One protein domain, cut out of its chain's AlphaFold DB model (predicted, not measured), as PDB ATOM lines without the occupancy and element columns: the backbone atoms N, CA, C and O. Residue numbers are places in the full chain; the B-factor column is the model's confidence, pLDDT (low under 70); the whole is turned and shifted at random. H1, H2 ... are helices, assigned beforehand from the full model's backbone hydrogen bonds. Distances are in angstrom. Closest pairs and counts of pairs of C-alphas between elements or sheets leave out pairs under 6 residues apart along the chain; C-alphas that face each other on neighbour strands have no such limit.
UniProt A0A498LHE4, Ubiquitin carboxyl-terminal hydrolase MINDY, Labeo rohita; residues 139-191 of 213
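Overview. This is residues 139 to 191 of the 213 residues of the protein "Ubiquitin carboxyl-terminal hydrolase MINDY" of Labeo rohita (UniProt A0A498LHE4). One long helix, H2, forms one side of a loose, flattish body, and a long loop, residues 149 to 172, runs out from the short helix H1, folds back, and leads into H2, which runs outward again. The free end of H2 and residues 190 to 191 stick out. The printed part has 53 residues, with two named helices in the order H1, H2 and no named strand; under half of the residues, 22, are in them, and the class is all helix. It is loose, with a radius of gyration of the C-alphas of 12.9 A and spans of 39 by 24 by 13 A.

Along the chain. H2, residues 173 to 189, is 23.9 A long, from C-alpha 173 at (4.539, -50.528, 6.433) to C-alpha 189 at (23.499, -42.907, 18.786). H1 is residues 144 to 148, beginning with C-alpha 144 at (-0.309, -60.880, -0.466).

Arrangement. H2 and H1 are apart, with no C-alpha of the one within 8 A of the other. In both, every O i to N i+4 pair is within hydrogen-bond range. Residues 185 to 191, of which 185 to 189 belong to H2, stand free.

Size, cuts and confidence. The C-alphas of Phe 139 and Phe 157, the two farthest apart, are 41.3 A apart. The printed part has no cut. The 24 residues between H1 and H2 are a long link. Residues 167 to 170 and 190 to 191 have pLDDT under 70.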
ATOM      1  N   PHE A 139      -0.962 -68.292  14.186       84.88
ATOM      2  CA  PHE A 139      -1.849 -68.750  13.103       84.88
ATOM      3  C   PHE A 139      -2.211 -67.659  12.083       84.88
ATOM      4  O   PHE A 139      -3.017 -67.895  11.189       84.88
ATOM      5  N   HIS A 140      -1.641 -66.457  12.210       83.69
ATOM      6  CA  HIS A 140      -1.923 -65.371  11.278       83.69
ATOM      7  C   HIS A 140      -1.393 -65.699   9.873       83.69
ATOM      8  O   HIS A 140      -0.203 -65.974   9.692       83.69
ATOM      9  N   ILE A 141      -2.272 -65.631   8.873       85.56
ATOM     10  CA  ILE A 141      -1.915 -65.809   7.466       85.56
ATOM     11  C   ILE A 141      -1.541 -64.443   6.894       85.56
ATOM     12  O   ILE A 141      -2.352 -63.523   6.866       85.56
ATOM     13  N   PHE A 142      -0.302 -64.306   6.420       86.00
ATOM     14  CA  PHE A 142       0.143 -63.083   5.757       86.00
ATOM     15  C   PHE A 142      -0.655 -62.827   4.475       86.00
ATOM     16  O   PHE A 142      -0.777 -63.721   3.630       86.00
ATOM     17  N   SER A 143      -1.148 -61.597   4.315       84.88
ATOM     18  CA  SER A 143      -1.759 -61.160   3.061       84.88
ATOM     19  C   SER A 143      -0.719 -61.101   1.939       84.88
ATOM     20  O   SER A 143       0.491 -61.148   2.182       84.88
ATOM     21  N   TYR A 144      -1.187 -61.003   0.696       85.94
ATOM     22  CA  TYR A 144      -0.309 -60.880  -0.466       85.94
ATOM     23  C   TYR A 144       0.655 -59.687  -0.338       85.94
ATOM     24  O   TYR A 144       1.861 -59.864  -0.501       85.94
ATOM     25  N   GLU A 145       0.156 -58.526   0.097       85.81
ATOM     26  CA  GLU A 145       0.971 -57.327   0.332       85.81
ATOM     27  C   GLU A 145       2.102 -57.567   1.347       85.81
ATOM     28  O   GLU A 145       3.225 -57.102   1.165       85.81
ATOM     29  N   TRP A 146       1.849 -58.345   2.407       87.44
ATOM     30  CA  TRP A 146       2.882 -58.706   3.387       87.44
ATOM     31  C   TRP A 146       3.922 -59.665   2.811       87.44
ATOM     32  O   TRP A 146       5.105 -59.521   3.101       87.44
ATOM     33  N   LYS A 147       3.499 -60.634   1.992       85.69
ATOM     34  CA  LYS A 147       4.412 -61.591   1.346       85.69
ATOM     35  C   LYS A 147       5.301 -60.925   0.292       85.69
ATOM     36  O   LYS A 147       6.428 -61.365   0.105       85.69
ATOM     37  N   LYS A 148       4.797 -59.884  -0.380       85.12
ATOM     38  CA  LYS A 148       5.545 -59.070  -1.349       85.12
ATOM     39  C   LYS A 148       6.410 -57.992  -0.685       85.12
ATOM     40  O   LYS A 148       7.306 -57.466  -1.333       85.12
ATOM     41  N   SER A 149       6.173 -57.662   0.586       84.44
ATOM     42  CA  SER A 149       6.924 -56.618   1.291       84.44
ATOM     43  C   SER A 149       8.405 -56.989   1.437       84.44
ATOM     44  O   SER A 149       8.745 -58.071   1.910       84.44
ATOM     45  N   PHE A 150       9.292 -56.054   1.101       85.12
ATOM     46  CA  PHE A 150      10.738 -56.167   1.301       85.12
ATOM     47  C   PHE A 150      11.310 -54.853   1.843       85.12
ATOM     48  O   PHE A 150      10.659 -53.806   1.823       85.12
ATOM     49  N   PHE A 151      12.540 -54.906   2.353       86.75
ATOM     50  CA  PHE A 151      13.296 -53.709   2.702       86.75
ATOM     51  C   PHE A 151      14.139 -53.298   1.503       86.75
ATOM     52  O   PHE A 151      15.001 -54.053   1.058       86.75
ATOM     53  N   LYS A 152      13.889 -52.103   0.981       87.38
ATOM     54  CA  LYS A 152      14.684 -51.505  -0.087       87.38
ATOM     55  C   LYS A 152      14.962 -50.065   0.282       87.38
ATOM     56  O   LYS A 152      14.050 -49.348   0.678       87.38
ATOM     57  N   PHE A 153      16.219 -49.660   0.184       86.69
ATOM     58  CA  PHE A 153      16.584 -48.259   0.327       86.69
ATOM     59  C   PHE A 153      16.218 -47.485  -0.934       86.69
ATOM     60  O   PHE A 153      16.161 -48.046  -2.033       86.69
ATOM     61  N   ARG A 154      15.973 -46.189  -0.760       85.25
ATOM     62  CA  ARG A 154      15.816 -45.262  -1.880       85.25
ATOM     63  C   ARG A 154      17.093 -45.171  -2.713       85.25
ATOM     64  O   ARG A 154      18.154 -45.658  -2.327       85.25
ATOM     65  N   GLU A 155      16.963 -44.550  -3.882       85.25
ATOM     66  CA  GLU A 155      18.067 -44.371  -4.817       85.25
ATOM     67  C   GLU A 155      19.272 -43.695  -4.132       85.25
ATOM     68  O   GLU A 155      19.086 -42.724  -3.385       85.25
ATOM     69  N   PRO A 156      20.504 -44.187  -4.353       82.38
ATOM     70  CA  PRO A 156      21.700 -43.539  -3.830       82.38
ATOM     71  C   PRO A 156      21.760 -42.067  -4.246       82.38
ATOM     72  O   PRO A 156      21.373 -41.718  -5.354       82.38
ATOM     73  N   PHE A 157      22.265 -41.203  -3.363       78.50
ATOM     74  CA  PHE A 157      22.395 -39.755  -3.602       78.50
ATOM     75  C   PHE A 157      21.077 -38.989  -3.823       78.50
ATOM     76  O   PHE A 157      21.119 -37.788  -4.074       78.50
ATOM     77  N   SER A 158      19.918 -39.641  -3.683       80.88
ATOM     78  CA  SER A 158      18.620 -38.964  -3.636       80.88
ATOM     79  C   SER A 158      18.335 -38.359  -2.258       80.88
ATOM     80  O   SER A 158      18.915 -38.754  -1.237       80.88
ATOM     81  N   ASP A 159      17.382 -37.430  -2.214       74.81
ATOM     82  CA  ASP A 159      16.835 -36.943  -0.954       74.81
ATOM     83  C   ASP A 159      16.247 -38.116  -0.155       74.81
ATOM     84  O   ASP A 159      15.376 -38.860  -0.616       74.81
ATOM     85  N   MET A 160      16.731 -38.275   1.081       75.31
ATOM     86  CA  MET A 160      16.423 -39.415   1.950       75.31
ATOM     87  C   MET A 160      16.924 -40.773   1.414       75.31
ATOM     88  O   MET A 160      16.267 -41.786   1.639       75.31
ATOM     89  N   ALA A 161      18.095 -40.848   0.769       78.69
ATOM     90  CA  ALA A 161      18.698 -42.121   0.331       78.69
ATOM     91  C   ALA A 161      18.814 -43.188   1.450       78.69
ATOM     92  O   ALA A 161      18.769 -44.386   1.189       78.69
ATOM     93  N   TYR A 162      18.917 -42.763   2.715       78.38
ATOM     94  CA  TYR A 162      18.939 -43.644   3.893       78.38
ATOM     95  C   TYR A 162      17.544 -44.110   4.354       78.38
ATOM     96  O   TYR A 162      17.422 -44.831   5.347       78.38
ATOM     97  N   ALA A 163      16.479 -43.670   3.686       84.44
ATOM     98  CA  ALA A 163      15.121 -44.091   3.974       84.44
ATOM     99  C   ALA A 163      14.762 -45.373   3.235       84.44
ATOM    100  O   ALA A 163      15.081 -45.554   2.059       84.44
ATOM    101  N   LEU A 164      14.045 -46.245   3.939       86.94
ATOM    102  CA  LEU A 164      13.359 -47.367   3.327       86.94
ATOM    103  C   LEU A 164      12.210 -46.868   2.441       86.94
ATOM    104  O   LEU A 164      11.449 -45.965   2.799       86.94
ATOM    105  N   GLU A 165      12.094 -47.468   1.263       84.94
ATOM    106  CA  GLU A 165      10.973 -47.300   0.354       84.94
ATOM    107  C   GLU A 165       9.733 -47.965   0.971       84.94
ATOM    108  O   GLU A 165       9.712 -49.171   1.218       84.94
ATOM    109  N   THR A 166       8.706 -47.166   1.260       77.19
ATOM    110  CA  THR A 166       7.442 -47.634   1.839       77.19
ATOM    111  C   THR A 166       6.340 -47.577   0.790       77.19
ATOM    112  O   THR A 166       6.060 -46.502   0.245       77.19
ATOM    113  N   GLU A 167       5.672 -48.703   0.539       68.50
ATOM    114  CA  GLU A 167       4.437 -48.710  -0.248       68.50
ATOM    115  C   GLU A 167       3.363 -47.925   0.533       68.50
ATOM    116  O   GLU A 167       3.153 -48.133   1.728       68.50
ATOM    117  N   ARG A 168       2.730 -46.937  -0.117       66.50
ATOM    118  CA  ARG A 168       1.871 -45.949   0.569       66.50
ATOM    119  C   ARG A 168       0.571 -46.542   1.123       66.50
ATOM    120  O   ARG A 168      -0.055 -45.911   1.969       66.50
ATOM    121  N   VAL A 169       0.145 -47.711   0.644       63.84
ATOM    122  CA  VAL A 169      -1.122 -48.341   1.031       63.84
ATOM    123  C   VAL A 169      -0.932 -49.855   1.073       63.84
ATOM    124  O   VAL A 169      -0.658 -50.464   0.048       63.84
ATOM    125  N   GLY A 170      -1.114 -50.457   2.250       68.38
ATOM    126  CA  GLY A 170      -1.014 -51.908   2.439       68.38
ATOM    127  C   GLY A 170       0.364 -52.403   2.898       68.38
ATOM    128  O   GLY A 170       1.292 -51.632   3.126       68.38
ATOM    129  N   GLY A 171       0.463 -53.716   3.110       77.94
ATOM    130  CA  GLY A 171       1.723 -54.399   3.422       77.94
ATOM    131  C   GLY A 171       2.238 -54.222   4.852       77.94
ATOM    132  O   GLY A 171       1.488 -53.939   5.790       77.94
ATOM    133  N   ALA A 172       3.546 -54.428   5.017       85.31
ATOM    134  CA  ALA A 172       4.244 -54.397   6.302       85.31
ATOM    135  C   ALA A 172       4.765 -52.991   6.680       85.31
ATOM    136  O   ALA A 172       5.770 -52.881   7.384       85.31
ATOM    137  N   CYS A 173       4.094 -51.916   6.239       84.75
ATOM    138  CA  CYS A 173       4.539 -50.528   6.433       84.75
ATOM    139  C   CYS A 173       4.871 -50.212   7.901       84.75
ATOM    140  O   CYS A 173       5.946 -49.703   8.195       84.75
ATOM    141  N   ALA A 174       4.027 -50.621   8.855       84.00
ATOM    142  CA  ALA A 174       4.309 -50.425  10.281       84.00
ATOM    143  C   ALA A 174       5.643 -51.062  10.720       84.00
ATOM    144  O   ALA A 174       6.403 -50.456  11.475       84.00
ATOM    145  N   VAL A 175       5.962 -52.255  10.210       87.44
ATOM    146  CA  VAL A 175       7.240 -52.933  10.478       87.44
ATOM    147  C   VAL A 175       8.392 -52.170   9.826       87.44
ATOM    148  O   VAL A 175       9.403 -51.931  10.482       87.44
ATOM    149  N   GLN A 176       8.228 -51.721   8.578       87.00
ATOM    150  CA  GLN A 176       9.214 -50.885   7.884       87.00
ATOM    151  C   GLN A 176       9.508 -49.591   8.648       87.00
ATOM    152  O   GLN A 176      10.671 -49.219   8.776       87.00
ATOM    153  N   MET A 177       8.496 -48.958   9.239       86.69
ATOM    154  CA  MET A 177       8.674 -47.749  10.044       86.69
ATOM    155  C   MET A 177       9.470 -48.002  11.325       86.69
ATOM    156  O   MET A 177      10.341 -47.206  11.678       86.69
ATOM    157  N   VAL A 178       9.210 -49.117  12.012       88.25
ATOM    158  CA  VAL A 178       9.970 -49.496  13.214       88.25
ATOM    159  C   VAL A 178      11.427 -49.797  12.860       88.25
ATOM    160  O   VAL A 178      12.334 -49.342  13.558       88.25
ATOM    161  N   VAL A 179      11.664 -50.507  11.756       89.50
ATOM    162  CA  VAL A 179      13.020 -50.785  11.263       89.50
ATOM    163  C   VAL A 179      13.727 -49.490  10.863       89.50
ATOM    164  O   VAL A 179      14.861 -49.270  11.285       89.50
ATOM    165  N   GLN A 180      13.052 -48.590  10.145       88.88
ATOM    166  CA  GLN A 180      13.586 -47.277   9.779       88.88
ATOM    167  C   GLN A 180      13.994 -46.473  11.020       88.88
ATOM    168  O   GLN A 180      15.094 -45.923  11.072       88.88
ATOM    169  N   ALA A 181      13.143 -46.441  12.049       85.75
ATOM    170  CA  ALA A 181      13.453 -45.773  13.310       85.75
ATOM    171  C   ALA A 181      14.651 -46.416  14.026       85.75
ATOM    172  O   ALA A 181      15.483 -45.704  14.590       85.75
ATOM    173  N   HIS A 182      14.771 -47.746  13.986       86.12
ATOM    174  CA  HIS A 182      15.912 -48.459  14.556       86.12
ATOM    175  C   HIS A 182      17.222 -48.139  13.824       86.12
ATOM    176  O   HIS A 182      18.221 -47.858  14.483       86.12
ATOM    177  N   ILE A 183      17.209 -48.111  12.487       85.75
ATOM    178  CA  ILE A 183      18.367 -47.726  11.664       85.75
ATOM    179  C   ILE A 183      18.793 -46.296  11.998       85.75
ATOM    180  O   ILE A 183      19.961 -46.062  12.298       85.75
ATOM    181  N   ILE A 184      17.851 -45.349  12.023       84.06
ATOM    182  CA  ILE A 184      18.139 -43.955  12.391       84.06
ATOM    183  C   ILE A 184      18.732 -43.895  13.802       84.06
ATOM    184  O   ILE A 184      19.780 -43.288  13.995       84.06
ATOM    185  N   LYS A 185      18.117 -44.566  14.784       84.56
ATOM    186  CA  LYS A 185      18.641 -44.625  16.157       84.56
ATOM    187  C   LYS A 185      20.080 -45.146  16.178       84.56
ATOM    188  O   LYS A 185      20.923 -44.572  16.859       84.56
ATOM    189  N   TYR A 186      20.364 -46.216  15.444       83.19
ATOM    190  CA  TYR A 186      21.702 -46.786  15.370       83.19
ATOM    191  C   TYR A 186      22.703 -45.783  14.775       83.19
ATOM    192  O   TYR A 186      23.751 -45.536  15.362       83.19
ATOM    193  N   LEU A 187      22.363 -45.134  13.662       79.94
ATOM    194  CA  LEU A 187      23.243 -44.159  13.010       79.94
ATOM    195  C   LEU A 187      23.480 -42.899  13.856       79.94
ATOM    196  O   LEU A 187      24.569 -42.332  13.815       79.94
ATOM    197  N   LEU A 188      22.472 -42.460  14.615       79.50
ATOM    198  CA  LEU A 188      22.552 -41.267  15.459       79.50
ATOM    199  C   LEU A 188      23.281 -41.504  16.784       79.50
ATOM    200  O   LEU A 188      23.964 -40.604  17.264       79.50
ATOM    201  N   PHE A 189      23.112 -42.682  17.390       79.75
ATOM    202  CA  PHE A 189      23.499 -42.907  18.786       79.75
ATOM    203  C   PHE A 189      24.516 -44.034  19.001       79.75
ATOM    204  O   PHE A 189      25.154 -44.047  20.046       79.75
ATOM    205  N   ASN A 190      24.713 -44.953  18.050       69.44
ATOM    206  CA  ASN A 190      25.673 -46.066  18.182       69.44
ATOM    207  C   ASN A 190      27.041 -45.756  17.560       69.44
ATOM    208  O   ASN A 190      27.707 -46.620  16.986       69.44
ATOM    209  N   ARG A 191      27.480 -44.505  17.668       62.50
ATOM    210  CA  ARG A 191      28.779 -44.095  17.152       62.50
ATOM    211  C   ARG A 191      29.896 -44.469  18.143       62.50
ATOM    212  O   ARG A 191      29.779 -44.095  19.308       62.50
TER     213      ARG A 191